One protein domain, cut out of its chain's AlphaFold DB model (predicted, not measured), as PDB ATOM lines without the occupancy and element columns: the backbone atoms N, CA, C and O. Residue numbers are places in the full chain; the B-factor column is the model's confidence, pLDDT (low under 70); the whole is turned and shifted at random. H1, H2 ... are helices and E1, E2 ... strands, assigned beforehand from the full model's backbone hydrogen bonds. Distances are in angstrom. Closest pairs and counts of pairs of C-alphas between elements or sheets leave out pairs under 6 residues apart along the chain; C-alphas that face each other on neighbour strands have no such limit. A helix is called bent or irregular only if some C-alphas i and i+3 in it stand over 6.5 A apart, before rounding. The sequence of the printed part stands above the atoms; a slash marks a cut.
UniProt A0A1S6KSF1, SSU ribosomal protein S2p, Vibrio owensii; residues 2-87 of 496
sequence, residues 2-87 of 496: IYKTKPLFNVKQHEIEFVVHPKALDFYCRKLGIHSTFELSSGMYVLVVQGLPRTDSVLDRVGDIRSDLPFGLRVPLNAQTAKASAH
ATOM      1  N   ILE A   2     226.643 238.991 134.462       73.31
ATOM      2  CA  ILE A   2     226.148 238.659 135.803       73.31
ATOM      3  C   ILE A   2     224.814 239.378 135.970       73.31
ATOM      4  O   ILE A   2     224.756 240.603 135.844       73.31
ATOM      5  N   TYR A   3     223.751 238.619 136.219       79.62
ATOM      6  CA  TYR A   3     222.423 239.163 136.465       79.62
ATOM      7  C   TYR A   3     221.890 238.690 137.813       79.62
ATOM      8  O   TYR A   3     222.264 237.628 138.312       79.62
ATOM      9  N   LYS A   4     221.021 239.500 138.413       81.88
ATOM     10  CA  LYS A   4     220.258 239.149 139.612       81.88
ATOM     11  C   LYS A   4     218.825 239.615 139.433       81.88
ATOM     12  O   LYS A   4     218.593 240.737 138.994       81.88
ATOM     13  N   THR A   5     217.876 238.773 139.803       78.00
ATOM     14  CA  THR A   5     216.481 239.174 139.971       78.00
ATOM     15  C   THR A   5     216.301 239.600 141.419       78.00
ATOM     16  O   THR A   5     216.746 238.913 142.342       78.00
ATOM     17  N   LYS A   6     215.732 240.782 141.642       79.06
ATOM     18  CA  LYS A   6     215.514 241.304 142.994       79.06
ATOM     19  C   LYS A   6     214.114 241.866 143.133       79.06
ATOM     20  O   LYS A   6     213.666 242.514 142.195       79.06
ATOM     21  N   PRO A   7     213.465 241.717 144.298       78.50
ATOM     22  CA  PRO A   7     212.259 242.476 144.596       78.50
ATOM     23  C   PRO A   7     212.543 243.974 144.450       78.50
ATOM     24  O   PRO A   7     213.587 244.444 144.909       78.50
ATOM     25  N   LEU A   8     211.616 244.729 143.863       72.25
ATOM     26  CA  LEU A   8     211.749 246.165 143.595       72.25
ATOM     27  C   LEU A   8     212.082 246.984 144.858       72.25
ATOM     28  O   LEU A   8     212.825 247.962 144.800       72.25
ATOM     29  N   PHE A   9     211.584 246.556 146.020       72.88
ATOM     30  CA  PHE A   9     211.850 247.192 147.317       72.88
ATOM     31  C   PHE A   9     213.217 246.841 147.928       72.88
ATOM     32  O   PHE A   9     213.660 247.519 148.850       72.88
ATOM     33  N   ASN A  10     213.898 245.817 147.401       75.69
ATOM     34  CA  ASN A  10     215.205 245.348 147.871       75.69
ATOM     35  C   ASN A  10     216.363 245.783 146.953       75.69
ATOM     36  O   ASN A  10     217.504 245.345 147.138       75.69
ATOM     37  N   VAL A  11     216.083 246.622 145.953       75.88
ATOM     38  CA  VAL A  11     217.097 247.218 145.077       75.88
ATOM     39  C   VAL A  11     217.845 248.287 145.864       75.88
ATOM     40  O   VAL A  11     217.246 249.209 146.409       75.88
ATOM     41  N   LYS A  12     219.172 248.167 145.963       78.25
ATOM     42  CA  LYS A  12     219.989 249.191 146.626       78.25
ATOM     43  C   LYS A  12     220.216 250.371 145.684       78.25
ATOM     44  O   LYS A  12     220.231 250.206 144.472       78.25
ATOM     45  N   GLN A  13     220.489 251.553 146.235       72.56
ATOM     46  CA  GLN A  13     220.657 252.786 145.454       72.56
ATOM     47  C   GLN A  13     221.707 252.677 144.330       72.56
ATOM     48  O   GLN A  13     221.444 253.100 143.212       72.56
ATOM     49  N   HIS A  14     222.859 252.053 144.597       76.75
ATOM     50  CA  HIS A  14     223.911 251.822 143.593       76.75
ATOM     51  C   HIS A  14     223.562 250.724 142.573       76.75
ATOM     52  O   HIS A  14     224.308 250.495 141.631       76.75
ATOM     53  N   GLU A  15     222.460 249.997 142.770       77.56
ATOM     54  CA  GLU A  15     221.986 248.958 141.853       77.56
ATOM     55  C   GLU A  15     220.905 249.480 140.901       77.56
ATOM     56  O   GLU A  15     220.647 248.834 139.890       77.56
ATOM     57  N   ILE A  16     220.314 250.652 141.183       77.81
ATOM     58  CA  ILE A  16     219.248 251.260 140.370       77.81
ATOM     59  C   ILE A  16     219.735 251.530 138.941       77.81
ATOM     60  O   ILE A  16     219.003 251.277 137.990       77.81
ATOM     61  N   GLU A  17     220.986 251.964 138.763       78.38
ATOM     62  CA  GLU A  17     221.549 252.222 137.429       78.38
ATOM     63  C   GLU A  17     221.677 250.957 136.563       78.38
ATOM     64  O   GLU A  17     221.676 251.042 135.334       78.38
ATOM     65  N   PHE A  18     221.717 249.783 137.195       81.69
ATOM     66  CA  PHE A  18     221.827 248.478 136.545       81.69
ATOM     67  C   PHE A  18     220.475 247.776 136.376       81.69
ATOM     68  O   PHE A  18     220.435 246.637 135.906       81.69
ATOM     69  N   VAL A  19     219.371 248.424 136.761       84.19
ATOM     70  CA  VAL A  19     218.022 247.889 136.561       84.19
ATOM     71  C   VAL A  19     217.613 248.044 135.099       84.19
ATOM     72  O   VAL A  19     217.620 249.146 134.549       84.19
ATOM     73  N   VAL A  20     217.216 246.929 134.488       83.62
ATOM     74  CA  VAL A  20     216.772 246.867 133.094       83.62
ATOM     75  C   VAL A  20     215.411 247.534 132.934       83.62
ATOM     76  O   VAL A  20     214.453 247.223 133.642       83.62
ATOM     77  N   HIS A  21     215.318 248.434 131.963       83.69
ATOM     78  CA  HIS A  21     214.082 249.096 131.582       83.69
ATOM     79  C   HIS A  21     213.053 248.078 131.048       83.69
ATOM     80  O   HIS A  21     213.428 247.219 130.246       83.69
ATOM     81  N   PRO A  22     211.748 248.200 131.366       80.31
ATOM     82  CA  PRO A  22     210.714 247.259 130.915       80.31
ATOM     83  C   PRO A  22     210.704 247.001 129.400       80.31
ATOM     84  O   PRO A  22     210.599 245.864 128.962       80.31
ATOM     85  N   LYS A  23     210.922 248.042 128.581       80.38
ATOM     86  CA  LYS A  23     211.029 247.916 127.108       80.38
ATOM     87  C   LYS A  23     212.210 247.056 126.629       80.38
ATOM     88  O   LYS A  23     212.148 246.506 125.537       80.38
ATOM     89  N   ALA A  24     213.285 246.968 127.410       79.19
ATOM     90  CA  ALA A  24     214.463 246.161 127.094       79.19
ATOM     91  C   ALA A  24     214.432 244.787 127.790       79.19
ATOM     92  O   ALA A  24     215.253 243.921 127.483       79.19
ATOM     93  N   LEU A  25     213.482 244.559 128.703       79.06
ATOM     94  CA  LEU A  25     213.427 243.376 129.559       79.06
ATOM     95  C   LEU A  25     213.338 242.076 128.751       79.06
ATOM     96  O   LEU A  25     214.149 241.177 128.959       79.06
ATOM     97  N   ASP A  26     212.452 242.010 127.755       73.75
ATOM     98  CA  ASP A  26     212.277 240.821 126.905       73.75
ATOM     99  C   ASP A  26     213.510 240.477 126.063       73.75
ATOM    100  O   ASP A  26     213.732 239.315 125.703       73.75
ATOM    101  N   PHE A  27     214.321 241.479 125.722       79.94
ATOM    102  CA  PHE A  27     215.583 241.270 125.022       79.94
ATOM    103  C   PHE A  27     216.617 240.628 125.955       79.94
ATOM    104  O   PHE A  27     217.235 239.625 125.592       79.94
ATOM    105  N   TYR A  28     216.763 241.147 127.180       76.25
ATOM    106  CA  TYR A  28     217.708 240.603 128.160       76.25
ATOM    107  C   TYR A  28     217.265 239.246 128.726       76.25
ATOM    108  O   TYR A  28     218.118 238.381 128.909       76.25
ATOM    109  N   CYS A  29     215.964 238.998 128.913       73.75
ATOM    110  CA  CYS A  29     215.447 237.687 129.323       73.75
ATOM    111  C   CYS A  29     215.774 236.599 128.288       73.75
ATOM    112  O   CYS A  29     216.312 235.552 128.650       73.75
ATOM    113  N   ARG A  30     215.565 236.873 126.990       76.06
ATOM    114  CA  ARG A  30     215.941 235.946 125.904       76.06
ATOM    115  C   ARG A  30     217.448 235.736 125.803       76.06
ATOM    116  O   ARG A  30     217.900 234.605 125.656       76.06
ATOM    117  N   LYS A  31     218.235 236.808 125.926       77.06
ATOM    118  CA  LYS A  31     219.703 236.755 125.835       77.06
ATOM    119  C   LYS A  31     220.358 236.003 127.001       77.06
ATOM    120  O   LYS A  31     221.434 235.440 126.827       77.06
ATOM    121  N   LEU A  32     219.734 236.015 128.178       76.12
ATOM    122  CA  LEU A  32     220.241 235.380 129.398       76.12
ATOM    123  C   LEU A  32     219.601 234.012 129.686       76.12
ATOM    124  O   LEU A  32     219.958 233.391 130.681       76.12
ATOM    125  N   GLY A  33     218.677 233.539 128.839       66.69
ATOM    126  CA  GLY A  33     217.979 232.264 129.038       66.69
ATOM    127  C   GLY A  33     217.038 232.257 130.248       66.69
ATOM    128  O   GLY A  33     216.800 231.207 130.837       66.69
ATOM    129  N   ILE A  34     216.526 233.423 130.650       71.50
ATOM    130  CA  ILE A  34     215.619 233.574 131.792       71.50
ATOM    131  C   ILE A  34     214.185 233.424 131.280       71.50
ATOM    132  O   ILE A  34     213.746 234.200 130.427       71.50
ATOM    133  N   HIS A  35     213.433 232.458 131.812       57.12
ATOM    134  CA  HIS A  35     211.990 232.405 131.586       57.12
ATOM    135  C   HIS A  35     211.343 233.654 132.193       57.12
ATOM    136  O   HIS A  35     211.530 233.932 133.376       57.12
ATOM    137  N   SER A  36     210.608 234.420 131.384       53.88
ATOM    138  CA  SER A  36     209.880 235.604 131.848       53.88
ATOM    139  C   SER A  36     208.855 235.180 132.903       53.88
ATOM    140  O   SER A  36     207.841 234.562 132.581       53.88
ATOM    141  N   THR A  37     209.152 235.425 134.181       52.25
ATOM    142  CA  THR A  37     208.230 235.122 135.278       52.25
ATOM    143  C   THR A  37     207.233 236.266 135.438       52.25
ATOM    144  O   THR A  37     207.539 237.434 135.186       52.25
ATOM    145  N   PHE A  38     206.024 235.943 135.904       44.62
ATOM    146  CA  PHE A  38     204.987 236.938 136.211       44.62
ATOM    147  C   PHE A  38     205.487 238.039 137.163       44.62
ATOM    148  O   PHE A  38     205.086 239.196 137.060       44.62
ATOM    149  N   GLU A  39     206.420 237.697 138.046       49.78
ATOM    150  CA  GLU A  39     207.058 238.606 138.996       49.78
ATOM    151  C   GLU A  39     207.931 239.690 138.337       49.78
ATOM    152  O   GLU A  39     207.976 240.817 138.825       49.78
ATOM    153  N   LEU A  40     208.587 239.376 137.215       58.75
ATOM    154  CA  LEU A  40     209.382 240.328 136.428       58.75
ATOM    155  C   LEU A  40     208.513 241.201 135.512       58.75
ATOM    156  O   LEU A  40     208.799 242.382 135.335       58.75
ATOM    157  N   SER A  41     207.434 240.635 134.966       53.81
ATOM    158  CA  SER A  41     206.476 241.348 134.105       53.81
ATOM    159  C   SER A  41     205.601 242.342 134.885       53.81
ATOM    160  O   SER A  41     205.375 243.465 134.437       53.81
ATOM    161  N   SER A  42     205.188 241.979 136.105       54.25
ATOM    162  CA  SER A  42     204.408 242.840 137.011       54.25
ATOM    163  C   SER A  42     205.221 243.979 137.647       54.25
ATOM    164  O   SER A  42     204.664 244.822 138.350       54.25
ATOM    165  N   GLY A  43     206.543 244.015 137.433       57.31
ATOM    166  CA  GLY A  43     207.440 245.009 138.022       57.31
ATOM    167  C   GLY A  43     207.713 244.814 139.517       57.31
ATOM    168  O   GLY A  43     208.429 245.615 140.110       57.31
ATOM    169  N   MET A  44     207.188 243.749 140.133       64.31
ATOM    170  CA  MET A  44     207.435 243.404 141.537       64.31
ATOM    171  C   MET A  44     208.881 242.952 141.765       64.31
ATOM    172  O   MET A  44     209.461 243.219 142.820       64.31
ATOM    173  N   TYR A  45     209.478 242.323 140.755       71.19
ATOM    174  CA  TYR A  45     210.895 242.012 140.683       71.19
ATOM    175  C   TYR A  45     211.521 242.726 139.494       71.19
ATOM    176  O   TYR A  45     210.954 242.802 138.409       71.19
ATOM    177  N   VAL A  46     212.731 243.225 139.698       79.31
ATOM    178  CA  VAL A  46     213.522 243.867 138.661       79.31
ATOM    179  C   VAL A  46     214.731 243.023 138.305       79.31
ATOM    180  O   VAL A  46     215.355 242.380 139.159       79.31
ATOM    181  N   LEU A  47     215.073 243.040 137.020       81.62
ATOM    182  CA  LEU A  47     216.291 242.430 136.521       81.62
ATOM    183  C   LEU A  47     217.433 243.437 136.651       81.62
ATOM    184  O   LEU A  47     217.404 244.497 136.031       81.62
ATOM    185  N   VAL A  48     218.439 243.098 137.450       83.50
ATOM    186  CA  VAL A  48     219.662 243.884 137.615       83.50
ATOM    187  C   VAL A  48     220.767 243.208 136.814       83.50
ATOM    188  O   VAL A  48     221.157 242.084 137.138       83.50
ATOM    189  N   VAL A  49     221.274 243.869 135.775       81.25
ATOM    190  CA  VAL A  49     222.336 243.341 134.904       81.25
ATOM    191  C   VAL A  49     223.587 244.194 135.065       81.25
ATOM    192  O   VAL A  49     223.587 245.387 134.767       81.25
ATOM    193  N   GLN A  50     224.687 243.590 135.518       79.44
ATOM    194  CA  GLN A  50     225.957 244.309 135.616       79.44
ATOM    195  C   GLN A  50     226.492 244.661 134.222       79.44
ATOM    196  O   GLN A  50     226.560 243.801 133.341       79.44
ATOM    197  N   GLY A  51     226.894 245.924 134.041       74.62
ATOM    198  CA  GLY A  51     227.378 246.443 132.757       74.62
ATOM    199  C   GLY A  51     226.269 246.787 131.754       74.62
ATOM    200  O   GLY A  51     226.523 246.795 130.552       74.62
ATOM    201  N   LEU A  52     225.044 247.035 132.231       79.88
ATOM    202  CA  LEU A  52     223.922 247.477 131.406       79.88
ATOM    203  C   LEU A  52     224.215 248.845 130.746       79.88
ATOM    204  O   LEU A  52     224.626 249.776 131.444       79.88
ATOM    205  N   PRO A  53     223.989 249.013 129.429       76.56
ATOM    206  CA  PRO A  53     224.066 250.320 128.785       76.56
ATOM    207  C   PRO A  53     223.049 251.284 129.404       76.56
ATOM    208  O   PRO A  53     221.888 250.927 129.590       76.56
ATOM    209  N   ARG A  54     223.441 252.541 129.656       71.88
ATOM    210  CA  ARG A  54     222.533 253.549 130.246       71.88
ATOM    211  C   ARG A  54     221.262 253.800 129.421       71.88
ATOM    212  O   ARG A  54     220.269 254.253 129.970       71.88
ATOM    213  N   THR A  55     221.254 253.486 128.125       74.00
ATOM    214  CA  THR A  55     220.056 253.570 127.266       74.00
ATOM    215  C   THR A  55     218.963 252.578 127.646       74.00
ATOM    216  O   THR A  55     217.783 252.861 127.429       74.00
ATOM    217  N   ASP A  56     219.368 251.449 128.225       78.62
ATOM    218  CA  ASP A  56     218.512 250.318 128.568       78.62
ATOM    219  C   ASP A  56     218.213 250.294 130.073       78.62
ATOM    220  O   ASP A  56     217.550 249.380 130.557       78.62
ATOM    221  N   SER A  57     218.706 251.299 130.806       83.38
ATOM    222  CA  SER A  57     218.482 251.500 132.234       83.38
ATOM    223  C   SER A  57     217.163 252.228 132.505       83.38
ATOM    224  O   SER A  57     216.609 252.933 131.652       83.38
ATOM    225  N   VAL A  58     216.667 252.068 133.731       81.56
ATOM    226  CA  VAL A  58     215.562 252.856 134.303       81.56
ATOM    227  C   VAL A  58     215.943 254.313 134.583       81.56
ATOM    228  O   VAL A  58     215.057 255.131 134.825       81.56
ATOM    229  N   LEU A  59     217.236 254.644 134.534       80.50
ATOM    230  CA  LEU A  59     217.730 256.015 134.635       80.50
ATOM    231  C   LEU A  59     217.903 256.654 133.253       80.50
ATOM    232  O   LEU A  59     218.214 255.986 132.266       80.50
ATOM    233  N   ASP A  60     217.685 257.962 133.181       74.31
ATOM    234  CA  ASP A  60     217.950 258.770 132.001       74.31
ATOM    235  C   ASP A  60     219.446 259.137 131.887       74.31
ATOM    236  O   ASP A  60     220.301 258.670 132.643       74.31
ATOM    237  N   ARG A  61     219.800 259.974 130.903       65.12
ATOM    238  CA  ARG A  61     221.201 260.379 130.681       65.12
ATOM    239  C   ARG A  61     221.773 261.250 131.808       65.12
ATOM    240  O   ARG A  61     222.995 261.346 131.904       65.12
ATOM    241  N   VAL A  62     220.915 261.871 132.612       64.44
ATOM    242  CA  VAL A  62     221.256 262.809 133.689       64.44
ATOM    243  C   VAL A  62     221.284 262.099 135.052       64.44
ATOM    244  O   VAL A  62     221.883 262.610 135.994       64.44
ATOM    245  N   GLY A  63     220.760 260.871 135.131       63.97
ATOM    246  CA  GLY A  63     220.720 260.055 136.346       63.97
ATOM    247  C   GLY A  63     219.373 260.103 137.069       63.97
ATOM    248  O   GLY A  63     219.268 259.565 138.171       63.97
ATOM    249  N   ASP A  64     218.356 260.701 136.446       73.75
ATOM    250  CA  ASP A  64     216.993 260.751 136.961       73.75
ATOM    251  C   ASP A  64     216.178 259.549 136.480       73.75
ATOM    252  O   ASP A  64     216.452 258.936 135.449       73.75
ATOM    253  N   ILE A  65     215.148 259.184 137.240       80.88
ATOM    254  CA  ILE A  65     214.270 258.063 136.894       80.88
ATOM    255  C   ILE A  65     213.416 258.449 135.688       80.88
ATOM    256  O   ILE A  65     212.704 259.456 135.709       80.88
ATOM    257  N   ARG A  66     213.454 257.622 134.638       76.81
ATOM    258  CA  ARG A  66     212.783 257.943 133.376       76.81
ATOM    259  C   ARG A  66     211.273 258.069 133.561       76.81
ATOM    260  O   ARG A  66     210.609 257.239 134.188       76.81
ATOM    261  N   SER A  67     210.707 259.114 132.966       73.50
ATOM    262  CA  SER A  67     209.282 259.422 133.077       73.50
ATOM    263  C   SER A  67     208.380 258.405 132.375       73.50
ATOM    264  O   SER A  67     207.200 258.340 132.722       73.50
ATOM    265  N   ASP A  68     208.919 257.631 131.424       77.31
ATOM    266  CA  ASP A  68     208.217 256.604 130.644       77.31
ATOM    267  C   ASP A  68     208.133 255.234 131.339       77.31
ATOM    268  O   ASP A  68     207.622 254.276 130.756       77.31
ATOM    269  N   LEU A  69     208.582 255.147 132.594       77.06
ATOM    270  CA  LEU A  69     208.387 253.971 133.434       77.06
ATOM    271  C   LEU A  69     206.938 253.864 133.932       77.06
ATOM    272  O   LEU A  69     206.338 254.877 134.314       77.06
ATOM    273  N   PRO A  70     206.383 252.639 134.013       72.19
ATOM    274  CA  PRO A  70     205.062 252.418 134.584       72.19
ATOM    275  C   PRO A  70     205.025 252.879 136.043       72.19
ATOM    276  O   PRO A  70     206.014 252.782 136.773       72.19
ATOM    277  N   PHE A  71     203.864 253.374 136.480       70.06
ATOM    278  CA  PHE A  71     203.685 253.982 137.803       70.06
ATOM    279  C   PHE A  71     204.152 253.064 138.945       70.06
ATOM    280  O   PHE A  71     204.833 253.530 139.860       70.06
ATOM    281  N   GLY A  72     203.881 251.759 138.830       65.62
ATOM    282  CA  GLY A  72     204.297 250.735 139.794       65.62
ATOM    283  C   GLY A  72     205.813 250.576 139.949       65.62
ATOM    284  O   GLY A  72     206.261 250.229 141.032       65.62
ATOM    285  N   LEU A  73     206.612 250.905 138.926       73.69
ATOM    286  CA  LEU A  73     208.076 250.967 139.039       73.69
ATOM    287  C   LEU A  73     208.542 252.365 139.457       73.69
ATOM    288  O   LEU A  73     209.414 252.523 140.308       73.69
ATOM    289  N   ARG A  74     207.946 253.397 138.858       77.19
ATOM    290  CA  ARG A  74     208.390 254.787 138.985       77.19
ATOM    291  C   ARG A  74     208.217 255.334 140.399       77.19
ATOM    292  O   ARG A  74     209.120 255.986 140.905       77.19
ATOM    293  N   VAL A  75     207.084 255.070 141.051       75.44
ATOM    294  CA  VAL A  75     206.792 255.561 142.411       75.44
ATOM    295  C   VAL A  75     207.748 255.004 143.466       75.44
ATOM    296  O   VAL A  75     208.340 255.806 144.187       75.44
ATOM    297  N   PRO A  76     207.950 253.681 143.587       71.75
ATOM    298  CA  PRO A  76     208.881 253.143 144.573       71.75
ATOM    299  C   PRO A  76     210.335 253.496 144.257       71.75
ATOM    300  O   PRO A  76     211.076 253.782 145.194       71.75
ATOM    301  N   LEU A  77     210.741 253.568 142.982       74.38
ATOM    302  CA  LEU A  77     212.082 254.042 142.620       74.38
ATOM    303  C   LEU A  77     212.266 255.526 142.991       74.38
ATOM    304  O   LEU A  77     213.276 255.874 143.600       74.38
ATOM    305  N   ASN A  78     211.272 256.385 142.725       73.06
ATOM    306  CA  ASN A  78     211.286 257.800 143.123       73.06
ATOM    307  C   ASN A  78     211.277 257.966 144.646       73.06
ATOM    308  O   ASN A  78     211.938 258.846 145.186       73.06
ATOM    309  N   ALA A  79     210.553 257.114 145.372       69.31
ATOM    310  CA  ALA A  79     210.555 257.122 146.830       69.31
ATOM    311  C   ALA A  79     211.914 256.678 147.400       69.31
ATOM    312  O   ALA A  79     212.346 257.197 148.430       69.31
ATOM    313  N   GLN A  80     212.601 255.741 146.740       67.50
ATOM    314  CA  GLN A  80     213.940 255.292 147.123       67.50
ATOM    315  C   GLN A  80     215.011 256.363 146.856       67.50
ATOM    316  O   GLN A  80     215.882 256.564 147.702       67.50
ATOM    317  N   THR A  81     214.910 257.117 145.758       62.84
ATOM    318  CA  THR A  81     215.801 258.259 145.474       62.84
ATOM    319  C   THR A  81     215.471 259.488 146.340       62.84
ATOM    320  O   THR A  81     216.381 260.144 146.845       62.84
ATOM    321  N   ALA A  82     214.195 259.749 146.647       54.81
ATOM    322  CA  ALA A  82     213.777 260.837 147.541       54.81
ATOM    323  C   ALA A  82     214.161 260.596 149.014       54.81
ATOM    324  O   ALA A  82     214.587 261.535 149.696       54.81
ATOM    325  N   LYS A  83     214.091 259.348 149.509       51.84
ATOM    326  CA  LYS A  83     214.574 258.974 150.855       51.84
ATOM    327  C   LYS A  83     216.069 259.258 151.039       51.84
ATOM    328  O   LYS A  83     216.479 259.599 152.148       51.84
ATOM    329  N   ALA A  84     216.863 259.199 149.967       48.22
ATOM    330  CA  ALA A  84     218.274 259.577 149.992       48.22
ATOM    331  C   ALA A  84     218.468 261.100 150.139       48.22
ATOM    332  O   ALA A  84     219.329 261.527 150.906       48.22
ATOM    333  N   SER A  85     217.617 261.926 149.513       45.09
ATOM    334  CA  SER A  85     217.645 263.389 149.705       45.09
ATOM    335  C   SER A  85     217.212 263.811 151.119       45.09
ATOM    336  O   SER A  85     217.778 264.739 151.691       45.09
ATOM    337  N   ALA A  86     216.278 263.076 151.738       40.44
ATOM    338  CA  ALA A  86     215.845 263.311 153.116       40.44
ATOM    339  C   ALA A  86     216.895 262.866 154.154       40.44
ATOM    340  O   ALA A  86     217.020 263.486 155.213       40.44
ATOM    341  N   HIS A  87     217.683 261.827 153.849       41.03
ATOM    342  CA  HIS A  87     218.854 261.445 154.646       41.03
ATOM    343  C   HIS A  87     220.030 262.417 154.465       41.03
ATOM    344  O   HIS A  87     220.701 262.722 155.449       41.03
TER     345      HIS A  87
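Overview. This is residues 2 to 87 of the 496 residues of the protein "SSU ribosomal protein S2p" of Vibrio owensii (UniProt A0A1S6KSF1). A two-stranded ribbon of E1 and E2 stands between H1 on one side and H2 on the other, with little H3 near one end of E2. The longest helix, H4, lies beyond H1 at one end of the domain, reached through a long loop, residues 50 to 70. The printed part has 86 residues, in the order E1 H1 H2 H3 E2 H4; the sheet E1 - E2 is antiparallel and the class is mixed, helices and strands. It is compact, with a radius of gyration of the C-alphas of 12.1 A, yet elongated, spanning 39 by 24 by 23 A.

Arrangement. Start at E1, residues 3 to 7, antiparallel to E2, residues 45 to 49, at 155 degrees; look for N 4 and O 48 at 2.9 A. In H1, residues 13 to 18, the closest C-alphas to E2 are Phe 18 and Val 48, 5.2 A. For H2, residues 22 to 32, they are Leu 25 and Leu 47, 7.6 A; for H3, residues 38 to 41, Glu 39 and Tyr 45, 5.4 A. H4, residues 71 to 87, is close to but not clearly touching H1, closest at the C-alphas of Gln 13 and Thr 81, 7.3 A, with a steep tilt of 38 degrees, opposite ways. H2 and H4 are apart. O i to N i+4 pairs within hydrogen-bond range number 0 of 2 in H1, beside 2 of 3 for i+3, 5 of 7 in H2 and 11 of 13 in H4; H3 is too short for one.

Along the chain. Find C-alpha 3 at (222.423, 239.163, 136.465); E1 runs 13.4 A from there and E2 12.9 A. H1 covers 10.0 A, H2 15.3 A and H3 5.1 A. H1 is only just irregular, C-alphas 14 and 17 being 6.6 A apart; H2 is irregular, with 7.2 A between C-alphas 23 and 26. H4 runs 23.9 A to C-alpha 87 at (218.854, 261.445, 154.646).

Size, cuts and confidence. The two C-alphas farthest apart, Gly 33 and Ala 86, are 39.3 A apart. The printed part has no cut, and E2 to H4 is a long link. Look for pLDDT under 70 at residues 33, 35 to 44, 61 to 63, 72 and 79 to 87 of this model.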